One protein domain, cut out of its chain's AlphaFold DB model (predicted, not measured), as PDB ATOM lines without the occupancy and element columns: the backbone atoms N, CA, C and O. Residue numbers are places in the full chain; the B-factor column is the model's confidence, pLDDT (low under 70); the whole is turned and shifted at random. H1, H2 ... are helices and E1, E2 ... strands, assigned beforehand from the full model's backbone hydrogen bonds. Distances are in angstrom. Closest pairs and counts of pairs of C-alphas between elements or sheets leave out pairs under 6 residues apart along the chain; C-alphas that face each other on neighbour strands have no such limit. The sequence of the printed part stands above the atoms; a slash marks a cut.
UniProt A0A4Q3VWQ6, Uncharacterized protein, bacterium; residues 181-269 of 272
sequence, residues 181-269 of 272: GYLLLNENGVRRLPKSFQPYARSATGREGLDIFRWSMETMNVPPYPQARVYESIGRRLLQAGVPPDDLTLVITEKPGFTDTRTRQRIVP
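This is residues 181 to 269 of the 272 residues of an uncharacterized protein of bacterium (UniProt A0A4Q3VWQ6). A strongly twisted sheet of five strands has its longest helix, H3, packed along one face over E4, while the short helix H1 lies over E3. H2 reaches away from the sheet and meets it with residues 212 to 215, and the loop of residues 254 to 264 between E4 and E5 runs far out to one end of the domain at Thr 259. The printed part has 89 residues, with three named helices and five named strands in the order E1 H1 E2 E3 H2 H3 E4 E5; the sheet order is E2 E3 E1 E4 E5, all antiparallel, and the class is mixed, helices and strands. The whole is compact, with a radius of gyration of the C-alphas of 13.2 A and spans of 42 by 30 by 25 A.

E1, residues 181 to 185, is an inner strand, antiparallel to E4, residues 248 to 253, at 155 degrees, with N 184 and O 249 2.8 A apart. On its other side is E3, residues 207 to 210, antiparallel at 120 degrees, with N 185 and O 208 2.8 A apart. H1, residues 187 to 192, is on the sheet at a height of 8.5 A, only just over E3 with 3 of its 6 C-alphas, and runs along the strands, at 1 degrees to E3 on the local plane; the closest C-alphas of the two, those of Glu 187 and Glu 208, are 7.1 A apart. E2, residues 201 to 204, is an edge strand and forms a hairpin with E3, antiparallel at 138 degrees, with N 202 and O 209 2.9 A apart. E1, H1 and E2 form a split strand-helix-strand unit, two strands of one sheet joined through a helix, with E3 between them in the sheet, and its crossover is right-handed. H2, residues 212 to 220, only grazes the sheet with residues 212 to 215; the closest C-alphas of H2 and E1, those of Ile 212 and Tyr 182, are 6.7 A apart. H3, residues 228 to 240, is on the sheet at a height of 9.3 A, over E4 and along the strands, at 7 degrees to E4 on the local plane; their closest C-alphas, those of Ala 228 and Ile 252, are 6.5 A apart. H1 and H3 on one face of the sheet give two layers, helices and sheet. E3, H2, H3 and E4 form a second split unit, with E1 between its strands and a right-handed crossover. H2 and H3 are apart, but only just, at 8.4 A. E4 and the edge strand E5, residues 265 to 268, form a hairpin, antiparallel at 142 degrees, with N 252 and O 266 2.9 A apart. In H1, H2 and H3 every O i to N i+4 pair is within hydrogen-bond range.

E1 begins with C-alpha 181 at (-4.828, -26.373, 9.439) and is 13.1 A long. H1 is 8.8 A, E2 8.9 A, E3 9.9 A and H2 11.6 A long. H3 is 18.5 A long and ends with C-alpha 240 at (9.781, -32.126, -0.994). E4 is 16.3 A long, and E5, 9.5 A long, ends with C-alpha 268 at (-5.293, -24.406, -0.323).

The two C-alphas farthest apart, those of Lys 195 and Thr 259, are 42.4 A apart. The printed part has no cut, and the link from E4 to E5, 11 residues, is long. The mean pLDDT of the printed part is 87.1, and residues 203 to 208 are under 70.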
ATOM      1  N   GLY A 181      -5.073 -25.695  10.701       87.25
ATOM      2  CA  GLY A 181      -4.828 -26.373   9.439       87.25
ATOM      3  C   GLY A 181      -4.744 -27.876   9.627       87.25
ATOM      4  O   GLY A 181      -4.180 -28.356  10.612       87.25
ATOM      5  N   TYR A 182      -5.283 -28.601   8.653       87.50
ATOM      6  CA  TYR A 182      -5.232 -30.055   8.577       87.50
ATOM      7  C   TYR A 182      -4.773 -30.465   7.182       87.50
ATOM      8  O   TYR A 182      -5.199 -29.889   6.179       87.50
ATOM      9  N   LEU A 183      -3.900 -31.466   7.116       89.38
ATOM     10  CA  LEU A 183      -3.446 -32.050   5.859       89.38
ATOM     11  C   LEU A 183      -4.195 -33.358   5.647       89.38
ATOM     12  O   LEU A 183      -3.983 -34.320   6.382       89.38
ATOM     13  N   LEU A 184      -5.085 -33.379   4.664       89.50
ATOM     14  CA  LEU A 184      -5.767 -34.587   4.225       89.50
ATOM     15  C   LEU A 184      -4.844 -35.356   3.285       89.50
ATOM     16  O   LEU A 184      -4.234 -34.769   2.391       89.50
ATOM     17  N   LEU A 185      -4.754 -36.660   3.507       88.25
ATOM     18  CA  LEU A 185      -3.945 -37.593   2.739       88.25
ATOM     19  C   LEU A 185      -4.839 -38.727   2.240       88.25
ATOM     20  O   LEU A 185      -5.818 -39.078   2.888       88.25
ATOM     21  N   ASN A 186      -4.511 -39.320   1.101       86.69
ATOM     22  CA  ASN A 186      -5.060 -40.630   0.742       86.69
ATOM     23  C   ASN A 186      -4.099 -41.754   1.178       86.69
ATOM     24  O   ASN A 186      -2.987 -41.484   1.646       86.69
ATOM     25  N   GLU A 187      -4.490 -43.013   0.962       85.12
ATOM     26  CA  GLU A 187      -3.697 -44.178   1.383       85.12
ATOM     27  C   GLU A 187      -2.267 -44.164   0.820       85.12
ATOM     28  O   GLU A 187      -1.312 -44.558   1.498       85.12
ATOM     29  N   ASN A 188      -2.087 -43.702  -0.423       86.81
ATOM     30  CA  ASN A 188      -0.768 -43.598  -1.047       86.81
ATOM     31  C   ASN A 188       0.071 -42.489  -0.393       86.81
ATOM     32  O   ASN A 188       1.245 -42.705  -0.084       86.81
ATOM     33  N   GLY A 189      -0.542 -41.339  -0.105       87.19
ATOM     34  CA  GLY A 189       0.077 -40.241   0.629       87.19
ATOM     35  C   GLY A 189       0.557 -40.674   2.013       87.19
ATOM     36  O   GLY A 189       1.706 -40.415   2.371       87.19
ATOM     37  N   VAL A 190      -0.269 -41.414   2.762       87.06
ATOM     38  CA  VAL A 190       0.100 -41.959   4.081       87.06
ATOM     39  C   VAL A 190       1.301 -42.903   3.982       87.06
ATOM     40  O   VAL A 190       2.230 -42.800   4.784       87.06
ATOM     41  N   ARG A 191       1.345 -43.786   2.974       86.88
ATOM     42  CA  ARG A 191       2.482 -44.706   2.759       86.88
ATOM     43  C   ARG A 191       3.788 -43.980   2.442       86.88
ATOM     44  O   ARG A 191       4.856 -44.493   2.775       86.88
ATOM     45  N   ARG A 192       3.710 -42.813   1.797       89.00
ATOM     46  CA  ARG A 192       4.872 -41.992   1.427       89.00
ATOM     47  C   ARG A 192       5.242 -40.940   2.468       89.00
ATOM     48  O   ARG A 192       6.264 -40.275   2.302       89.00
ATOM     49  N   LEU A 193       4.474 -40.804   3.550       89.69
ATOM     50  CA  LEU A 193       4.880 -39.967   4.674       89.69
ATOM     51  C   LEU A 193       6.217 -40.457   5.252       89.69
ATOM     52  O   LEU A 193       6.420 -41.669   5.408       89.69
ATOM     53  N   PRO A 194       7.106 -39.537   5.668       90.00
ATOM     54  CA  PRO A 194       8.292 -39.916   6.420       90.00
ATOM     55  C   PRO A 194       7.909 -40.696   7.683       90.00
ATOM     56  O   PRO A 194       6.893 -40.410   8.320       90.00
ATOM     57  N   LYS A 195       8.752 -41.655   8.087       88.25
ATOM     58  CA  LYS A 195       8.475 -42.559   9.222       88.25
ATOM     59  C   LYS A 195       8.117 -41.826  10.520       88.25
ATOM     60  O   LYS A 195       7.298 -42.322  11.284       88.25
ATOM     61  N   SER A 196       8.687 -40.643  10.748       88.00
ATOM     62  CA  SER A 196       8.394 -39.803  11.916       88.00
ATOM     63  C   SER A 196       6.960 -39.262  11.949       88.00
ATOM     64  O   SER A 196       6.472 -38.942  13.025       88.00
ATOM     65  N   PHE A 197       6.282 -39.155  10.801       88.69
ATOM     66  CA  PHE A 197       4.926 -38.607  10.694       88.69
ATOM     67  C   PHE A 197       3.828 -39.675  10.681       88.69
ATOM     68  O   PHE A 197       2.676 -39.360  10.966       88.69
ATOM     69  N   GLN A 198       4.163 -40.940  10.404       86.31
ATOM     70  CA  GLN A 198       3.177 -42.025  10.330       86.31
ATOM     71  C   GLN A 198       2.340 -42.220  11.613       86.31
ATOM     72  O   GLN A 198       1.135 -42.415  11.478       86.31
ATOM     73  N   PRO A 199       2.878 -42.092  12.847       88.31
ATOM     74  CA  PRO A 199       2.065 -42.195  14.073       88.31
ATOM     75  C   PRO A 199       0.976 -41.115  14.212       88.31
ATOM     76  O   PRO A 199       0.036 -41.257  15.006       88.31
ATOM     77  N   TYR A 200       1.124 -40.026  13.456       88.00
ATOM     78  CA  TYR A 200       0.236 -38.868  13.437       88.00
ATOM     79  C   TYR A 200      -0.713 -38.876  12.238       88.00
ATOM     80  O   TYR A 200      -1.603 -38.030  12.171       88.00
ATOM     81  N   ALA A 201      -0.563 -39.829  11.315       86.50
ATOM     82  CA  ALA A 201      -1.553 -40.090  10.284       86.50
ATOM     83  C   ALA A 201      -2.758 -40.782  10.942       86.50
ATOM     84  O   ALA A 201      -2.727 -41.979  11.223       86.50
ATOM     85  N   ARG A 202      -3.805 -40.020  11.271       71.00
ATOM     86  CA  ARG A 202      -5.059 -40.563  11.806       71.00
ATOM     87  C   ARG A 202      -6.173 -40.429  10.780       71.00
ATOM     88  O   ARG A 202      -6.272 -39.440  10.063       71.00
ATOM     89  N   SER A 203      -7.072 -41.409  10.797       55.94
ATOM     90  CA  SER A 203      -8.410 -41.259  10.236       55.94
ATOM     91  C   SER A 203      -9.245 -40.438  11.219       55.94
ATOM     92  O   SER A 203      -9.871 -40.976  12.132       55.94
ATOM     93  N   ALA A 204      -9.184 -39.112  11.115       41.81
ATOM     94  CA  ALA A 204     -10.134 -38.248  11.803       41.81
ATOM     95  C   ALA A 204     -11.299 -38.007  10.839       41.81
ATOM     96  O   ALA A 204     -11.099 -37.504   9.738       41.81
ATOM     97  N   THR A 205     -12.523 -38.369  11.237       45.56
ATOM     98  CA  THR A 205     -13.771 -38.157  10.463       45.56
ATOM     99  C   THR A 205     -13.930 -38.974   9.167       45.56
ATOM    100  O   THR A 205     -14.662 -38.571   8.266       45.56
ATOM    101  N   GLY A 206     -13.276 -40.138   9.054       50.34
ATOM    102  CA  GLY A 206     -13.367 -40.983   7.850       50.34
ATOM    103  C   GLY A 206     -12.546 -40.461   6.665       50.34
ATOM    104  O   GLY A 206     -12.757 -40.885   5.533       50.34
ATOM    105  N   ARG A 207     -11.611 -39.539   6.925       56.44
ATOM    106  CA  ARG A 207     -10.592 -39.088   5.975       56.44
ATOM    107  C   ARG A 207      -9.227 -39.341   6.598       56.44
ATOM    108  O   ARG A 207      -9.001 -38.976   7.750       56.44
ATOM    109  N   GLU A 208      -8.339 -39.988   5.857       68.38
ATOM    110  CA  GLU A 208      -6.953 -40.150   6.283       68.38
ATOM    111  C   GLU A 208      -6.268 -38.773   6.256       68.38
ATOM    112  O   GLU A 208      -6.470 -37.969   5.346       68.38
ATOM    113  N   GLY A 209      -5.527 -38.422   7.302       79.12
ATOM    114  CA  GLY A 209      -4.891 -37.112   7.379       79.12
ATOM    115  C   GLY A 209      -3.842 -37.025   8.474       79.12
ATOM    116  O   GLY A 209      -3.798 -37.847   9.388       79.12
ATOM    117  N   LEU A 210      -2.972 -36.024   8.369       87.25
ATOM    118  CA  LEU A 210      -1.936 -35.747   9.353       87.25
ATOM    119  C   LEU A 210      -2.480 -34.823  10.448       87.25
ATOM    120  O   LEU A 210      -2.823 -33.666  10.191       87.25
ATOM    121  N   ASP A 211      -2.504 -35.324  11.681       87.56
ATOM    122  CA  ASP A 211      -2.862 -34.554  12.869       87.56
ATOM    123  C   ASP A 211      -1.670 -33.703  13.336       87.56
ATOM    124  O   ASP A 211      -0.827 -34.120  14.137       87.56
ATOM    125  N   ILE A 212      -1.590 -32.488  12.788       90.06
ATOM    126  CA  ILE A 212      -0.514 -31.525  13.066       90.06
ATOM    127  C   ILE A 212      -0.541 -31.071  14.528       90.06
ATOM    128  O   ILE A 212       0.516 -30.843  15.119       90.06
ATOM    129  N   PHE A 213      -1.731 -30.948  15.124       89.19
ATOM    130  CA  PHE A 213      -1.863 -30.546  16.520       89.19
ATOM    131  C   PHE A 213      -1.252 -31.603  17.436       89.19
ATOM    132  O   PHE A 213      -0.387 -31.283  18.251       89.19
ATOM    133  N   ARG A 214      -1.636 -32.869  17.246       89.12
ATOM    134  CA  ARG A 214      -1.086 -33.989  18.010       89.12
ATOM    135  C   ARG A 214       0.417 -34.130  17.810       89.12
ATOM    136  O   ARG A 214       1.133 -34.310  18.789       89.12
ATOM    137  N   TRP A 215       0.901 -34.005  16.573       91.56
ATOM    138  CA  TRP A 215       2.336 -34.024  16.293       91.56
ATOM    139  C   TRP A 215       3.087 -32.930  17.064       91.56
ATOM    140  O   TRP A 215       4.073 -33.221  17.741       91.56
ATOM    141  N   SER A 216       2.601 -31.688  17.018       92.75
ATOM    142  CA  SER A 216       3.217 -30.554  17.719       92.75
ATOM    143  C   SER A 216       3.204 -30.737  19.242       92.75
ATOM    144  O   SER A 216       4.217 -30.514  19.907       92.75
ATOM    145  N   MET A 217       2.085 -31.206  19.797       91.88
ATOM    146  CA  MET A 217       1.950 -31.449  21.234       91.88
ATOM    147  C   MET A 217       2.840 -32.599  21.719       91.88
ATOM    148  O   MET A 217       3.528 -32.440  22.720       91.88
ATOM    149  N   GLU A 218       2.897 -33.733  21.015       92.31
ATOM    150  CA  GLU A 218       3.724 -34.872  21.446       92.31
ATOM    151  C   GLU A 218       5.233 -34.615  21.286       92.31
ATOM    152  O   GLU A 218       6.027 -35.162  22.047       92.31
ATOM    153  N   THR A 219       5.647 -33.789  20.317       92.31
ATOM    154  CA  THR A 219       7.077 -33.532  20.059       92.31
ATOM    155  C   THR A 219       7.633 -32.330  20.814       92.31
ATOM    156  O   THR A 219       8.770 -32.379  21.277       92.31
ATOM    157  N   MET A 220       6.852 -31.255  20.934       92.62
ATOM    158  CA  MET A 220       7.313 -29.973  21.476       92.62
ATOM    159  C   MET A 220       6.508 -29.507  22.692       92.62
ATOM    160  O   MET A 220       6.867 -28.500  23.298       92.62
ATOM    161  N   ASN A 221       5.423 -30.207  23.049       92.56
ATOM    162  CA  ASN A 221       4.502 -29.825  24.124       92.56
ATOM    163  C   ASN A 221       3.910 -28.413  23.950       92.56
ATOM    164  O   ASN A 221       3.549 -27.735  24.911       92.56
ATOM    165  N   VAL A 222       3.816 -27.947  22.702       91.25
ATOM    166  CA  VAL A 222       3.206 -26.665  22.350       91.25
ATOM    167  C   VAL A 222       2.258 -26.843  21.168       91.25
ATOM    168  O   VAL A 222       2.543 -27.643  20.270       91.25
ATOM    169  N   PRO A 223       1.134 -26.107  21.137       91.25
ATOM    170  CA  PRO A 223       0.250 -26.106  19.983       91.25
ATOM    171  C   PRO A 223       0.972 -25.552  18.742       91.25
ATOM    172  O   PRO A 223       1.902 -24.748  18.871       91.25
ATOM    173  N   PRO A 224       0.540 -25.949  17.534       92.75
ATOM    174  CA  PRO A 224       1.096 -25.409  16.304       92.75
ATOM    175  C   PRO A 224       0.835 -23.903  16.215       92.75
ATOM    176  O   PRO A 224      -0.222 -23.416  16.622       92.75
ATOM    177  N   TYR A 225       1.794 -23.174  15.643       94.75
ATOM    178  CA  TYR A 225       1.676 -21.735  15.403       94.75
ATOM    179  C   TYR A 225       0.474 -21.473  14.461       94.75
ATOM    180  O   TYR A 225       0.494 -21.968  13.328       94.75
ATOM    181  N   PRO A 226      -0.588 -20.777  14.915       93.62
ATOM    182  CA  PRO A 226      -1.915 -20.783  14.291       93.62
ATOM    183  C   PRO A 226      -2.021 -19.837  13.086       93.62
ATOM    184  O   PRO A 226      -2.790 -18.875  13.084       93.62
ATOM    185  N   GLN A 227      -1.199 -20.068  12.063       93.56
ATOM    186  CA  GLN A 227      -1.152 -19.248  10.857       93.56
ATOM    187  C   GLN A 227      -1.094 -20.137   9.620       93.56
ATOM    188  O   GLN A 227      -0.235 -21.017   9.522       93.56
ATOM    189  N   ALA A 228      -1.941 -19.848   8.630       92.25
ATOM    190  CA  ALA A 228      -2.029 -20.590   7.369       92.25
ATOM    191  C   ALA A 228      -0.659 -20.881   6.733       92.25
ATOM    192  O   ALA A 228      -0.374 -22.019   6.362       92.25
ATOM    193  N   ARG A 229       0.238 -19.885   6.708       93.56
ATOM    194  CA  ARG A 229       1.589 -20.012   6.134       93.56
ATOM    195  C   ARG A 229       2.449 -21.106   6.782       93.56
ATOM    196  O   ARG A 229       3.338 -21.646   6.131       93.56
ATOM    197  N   VAL A 230       2.214 -21.429   8.057       94.50
ATOM    198  CA  VAL A 230       2.941 -22.495   8.759       94.50
ATOM    199  C   VAL A 230       2.463 -23.852   8.263       94.50
ATOM    200  O   VAL A 230       3.284 -24.685   7.887       94.50
ATOM    201  N   TYR A 231       1.150 -24.043   8.160       94.06
ATOM    202  CA  TYR A 231       0.562 -25.264   7.610       94.06
ATOM    203  C   TYR A 231       0.909 -25.463   6.126       94.06
ATOM    204  O   TYR A 231       1.244 -26.574   5.718       94.06
ATOM    205  N   GLU A 232       0.934 -24.388   5.334       94.44
ATOM    206  CA  GLU A 232       1.433 -24.408   3.953       94.44
ATOM    207  C   GLU A 232       2.900 -24.840   3.884       94.44
ATOM    208  O   GLU A 232       3.263 -25.677   3.060       94.44
ATOM    209  N   SER A 233       3.753 -24.310   4.769       94.56
ATOM    210  CA  SER A 233       5.163 -24.704   4.836       94.56
ATOM    211  C   SER A 233       5.333 -26.181   5.205       94.56
ATOM    212  O   SER A 233       6.223 -26.833   4.659       94.56
ATOM    213  N   ILE A 234       4.498 -26.716   6.106       93.38
ATOM    214  CA  ILE A 234       4.485 -28.150   6.435       93.38
ATOM    215  C   ILE A 234       4.112 -28.957   5.187       93.38
ATOM    216  O   ILE A 234       4.850 -29.867   4.812       93.38
ATOM    217  N   GLY A 235       3.030 -28.579   4.496       93.56
ATOM    218  CA  GLY A 235       2.596 -29.225   3.257       93.56
ATOM    219  C   GLY A 235       3.693 -29.246   2.188       93.56
ATOM    220  O   GLY A 235       4.044 -30.314   1.691       93.56
ATOM    221  N   ARG A 236       4.326 -28.097   1.907       94.00
ATOM    222  CA  ARG A 236       5.450 -28.004   0.951       94.00
ATOM    223  C   ARG A 236       6.629 -28.894   1.344       94.00
ATOM    224  O   ARG A 236       7.260 -29.492   0.478       94.00
ATOM    225  N   ARG A 237       6.930 -29.023   2.640       93.56
ATOM    226  CA  ARG A 237       7.995 -29.924   3.110       93.56
ATOM    227  C   ARG A 237       7.665 -31.395   2.900       93.56
ATOM    228  O   ARG A 237       8.571 -32.160   2.588       93.56
ATOM    229  N   LEU A 238       6.400 -31.788   3.027       92.19
ATOM    230  CA  LEU A 238       5.976 -33.152   2.711       92.19
ATOM    231  C   LEU A 238       6.072 -33.444   1.209       92.19
ATOM    232  O   LEU A 238       6.535 -34.523   0.844       92.19
ATOM    233  N   LEU A 239       5.742 -32.471   0.350       93.12
ATOM    234  CA  LEU A 239       5.957 -32.597  -1.097       93.12
ATOM    235  C   LEU A 239       7.442 -32.807  -1.428       93.12
ATOM    236  O   LEU A 239       7.801 -33.749  -2.131       93.12
ATOM    237  N   GLN A 240       8.324 -31.989  -0.844       92.25
ATOM    238  CA  GLN A 240       9.781 -32.126  -0.994       92.25
ATOM    239  C   GLN A 240      10.316 -33.460  -0.451       92.25
ATOM    240  O   GLN A 240      11.321 -33.966  -0.943       92.25
ATOM    241  N   ALA A 241       9.644 -34.041   0.546       90.00
ATOM    242  CA  ALA A 241       9.974 -35.347   1.110       90.00
ATOM    243  C   ALA A 241       9.433 -36.535   0.286       90.00
ATOM    244  O   ALA A 241       9.668 -37.682   0.665       90.00
ATOM    245  N   GLY A 242       8.741 -36.285  -0.834       89.88
ATOM    246  CA  GLY A 242       8.286 -37.314  -1.774       89.88
ATOM    247  C   GLY A 242       6.802 -37.686  -1.681       89.88
ATOM    248  O   GLY A 242       6.383 -38.643  -2.343       89.88
ATOM    249  N   VAL A 243       6.000 -36.952  -0.900       90.69
ATOM    250  CA  VAL A 243       4.534 -37.091  -0.920       90.69
ATOM    251  C   VAL A 243       3.991 -36.462  -2.216       90.69
ATOM    252  O   VAL A 243       4.300 -35.304  -2.490       90.69
ATOM    253  N   PRO A 244       3.210 -37.182  -3.040       89.31
ATOM    254  CA  PRO A 244       2.690 -36.649  -4.293       89.31
ATOM    255  C   PRO A 244       1.694 -35.506  -4.063       89.31
ATOM    256  O   PRO A 244       0.889 -35.597  -3.134       89.31
ATOM    257  N   PRO A 245       1.687 -34.465  -4.917       89.06
ATOM    258  CA  PRO A 245       0.728 -33.364  -4.814       89.06
ATOM    259  C   PRO A 245      -0.738 -33.816  -4.848       89.06
ATOM    260  O   PRO A 245      -1.545 -33.311  -4.075       89.06
ATOM    261  N   ASP A 246      -1.066 -34.809  -5.678       89.50
ATOM    262  CA  ASP A 246      -2.434 -35.335  -5.822       89.50
ATOM    263  C   ASP A 246      -2.924 -36.094  -4.577       89.50
ATOM    264  O   ASP A 246      -4.125 -36.282  -4.379       89.50
ATOM    265  N   ASP A 247      -1.992 -36.501  -3.716       88.81
ATOM    266  CA  ASP A 247      -2.267 -37.280  -2.513       88.81
ATOM    267  C   ASP A 247      -2.335 -36.411  -1.253       88.81
ATOM    268  O   ASP A 247      -2.553 -36.948  -0.167       88.81
ATOM    269  N   LEU A 248      -2.127 -35.093  -1.367       90.00
ATOM    270  CA  LEU A 248      -2.013 -34.171  -0.240       90.00
ATOM    271  C   LEU A 248      -2.871 -32.922  -0.452       90.00
ATOM    272  O   LEU A 248      -2.582 -32.072  -1.288       90.00
ATOM    273  N   THR A 249      -3.894 -32.754   0.381       91.12
ATOM    274  CA  THR A 249      -4.759 -31.570   0.363       91.12
ATOM    275  C   THR A 249      -4.652 -30.808   1.676       91.12
ATOM    276  O   THR A 249      -4.974 -31.336   2.739       91.12
ATOM    277  N   LEU A 250      -4.245 -29.537   1.616       92.00
ATOM    278  CA  LEU A 250      -4.274 -28.651   2.776       92.00
ATOM    279  C   LEU A 250      -5.656 -28.013   2.928       92.00
ATOM    280  O   LEU A 250      -6.138 -27.322   2.030       92.00
ATOM    281  N   VAL A 251      -6.262 -28.199   4.097       91.25
ATOM    282  CA  VAL A 251      -7.496 -27.528   4.503       91.25
ATOM    283  C   VAL A 251      -7.175 -26.571   5.642       91.25
ATOM    284  O   VAL A 251      -6.686 -26.989   6.690       91.25
ATOM    285  N   ILE A 252      -7.457 -25.286   5.438       91.62
ATOM    286  CA  ILE A 252      -7.335 -24.253   6.467       91.62
ATOM    287  C   ILE A 252      -8.726 -23.891   6.966       91.62
ATOM    288  O   ILE A 252      -9.599 -23.533   6.177       91.62
ATOM    289  N   THR A 253      -8.904 -23.954   8.279       90.62
ATOM    290  CA  THR A 253     -10.056 -23.406   8.987       90.62
ATOM    291  C   THR A 253      -9.735 -21.962   9.357       90.62
ATOM    292  O   THR A 253      -8.813 -21.688  10.128       90.62
ATOM    293  N   GLU A 254     -10.475 -21.030   8.766       89.81
ATOM    294  CA  GLU A 254     -10.327 -19.598   9.003       89.81
ATOM    295  C   GLU A 254     -10.848 -19.201  10.387       89.81
ATOM    296  O   GLU A 254     -11.691 -19.882  10.981       89.81
ATOM    297  N   LYS A 255     -10.366 -18.055  10.880       88.06
ATOM    298  CA  LYS A 255     -10.800 -17.495  12.163       88.06
ATOM    299  C   LYS A 255     -12.311 -17.232  12.155       88.06
ATOM    300  O   LYS A 255     -12.816 -16.676  11.176       88.06
ATOM    301  N   PRO A 256     -13.024 -17.542  13.250       87.44
ATOM    302  CA  PRO A 256     -14.439 -17.215  13.368       87.44
ATOM    303  C   PRO A 256     -14.683 -15.696  13.386       87.44
ATOM    304  O   PRO A 256     -13.794 -14.884  13.682       87.44
ATOM    305  N   GLY A 257     -15.922 -15.299  13.085       86.12
ATOM    306  CA  GLY A 257     -16.388 -13.918  13.217       86.12
ATOM    307  C   GLY A 257     -16.327 -13.410  14.663       86.12
ATOM    308  O   GLY A 257     -16.088 -14.162  15.605       86.12
ATOM    309  N   PHE A 258     -16.487 -12.100  14.880       88.81
ATOM    310  CA  PHE A 258     -16.539 -11.564  16.255       88.81
ATOM    311  C   PHE A 258     -17.847 -11.934  16.963       88.81
ATOM    312  O   PHE A 258     -17.872 -12.080  18.183       88.81
ATOM    313  N   THR A 259     -18.922 -12.103  16.195       91.25
ATOM    314  CA  THR A 259     -20.297 -12.288  16.681       91.25
ATOM    315  C   THR A 259     -20.821 -13.712  16.524       91.25
ATOM    316  O   THR A 259     -21.939 -13.992  16.943       91.25
ATOM    317  N   ASP A 260     -20.049 -14.610  15.919       89.69
ATOM    318  CA  ASP A 260     -20.434 -15.999  15.693       89.69
ATOM    319  C   ASP A 260     -19.231 -16.937  15.841       89.69
ATOM    320  O   ASP A 260     -18.081 -16.505  15.811       89.69
ATOM    321  N   THR A 261     -19.517 -18.223  16.021       89.12
ATOM    322  CA  THR A 261     -18.520 -19.294  16.134       89.12
ATOM    323  C   THR A 261     -18.295 -20.034  14.815       89.12
ATOM    324  O   THR A 261     -17.571 -21.026  14.762       89.12
ATOM    325  N   ARG A 262     -18.922 -19.590  13.716       87.94
ATOM    326  CA  ARG A 262     -18.860 -20.308  12.445       87.94
ATOM    327  C   ARG A 262     -17.489 -20.109  11.828       87.94
ATOM    328  O   ARG A 262     -17.046 -18.990  11.575       87.94
ATOM    329  N   THR A 263     -16.849 -21.220  11.509       85.50
ATOM    330  CA  THR A 263     -15.591 -21.227  10.777       85.50
ATOM    331  C   THR A 263     -15.835 -21.568   9.315       85.50
ATOM    332  O   THR A 263     -16.763 -22.300   8.955       85.50
ATOM    333  N   ARG A 264     -15.013 -20.991   8.440       87.44
ATOM    334  CA  ARG A 264     -14.992 -21.323   7.016       87.44
ATOM    335  C   ARG A 264     -13.769 -22.171   6.743       87.44
ATOM    336  O   ARG A 264     -12.695 -21.885   7.262       87.44
ATOM    337  N   GLN A 265     -13.932 -23.200   5.926       90.06
ATOM    338  CA  GLN A 265     -12.812 -23.997   5.457       90.06
ATOM    339  C   GLN A 265     -12.458 -23.576   4.040       90.06
ATOM    340  O   GLN A 265     -13.334 -23.463   3.182       90.06
ATOM    341  N   ARG A 266     -11.167 -23.376   3.794       91.19
ATOM    342  CA  ARG A 266     -10.623 -23.186   2.453       91.19
ATOM    343  C   ARG A 266      -9.660 -24.314   2.125       91.19
ATOM    344  O   ARG A 266      -8.811 -24.677   2.941       91.19
ATOM    345  N   ILE A 267      -9.787 -24.847   0.918       89.25
ATOM    346  CA  ILE A 267      -8.802 -25.767   0.356       89.25
ATOM    347  C   ILE A 267      -7.697 -24.912  -0.256       89.25
ATOM    348  O   ILE A 267      -7.972 -24.044  -1.084       89.25
ATOM    349  N   VAL A 268      -6.459 -25.136   0.174       86.12
ATOM    350  CA  VAL A 268      -5.293 -24.406  -0.323       86.12
ATOM    351  C   VAL A 268      -4.505 -25.335  -1.243       86.12
ATOM    352  O   VAL A 268      -4.018 -26.366  -0.773       86.12
ATOM    353  N   PRO A 269      -4.365 -25.005  -2.541       79.56
ATOM    354  CA  PRO A 269      -3.540 -25.796  -3.438       79.56
ATOM    355  C   PRO A 269      -2.077 -25.687  -3.002       79.56
ATOM    356  O   PRO A 269      -1.527 -24.591  -2.872       79.56
TER     357      PRO A 269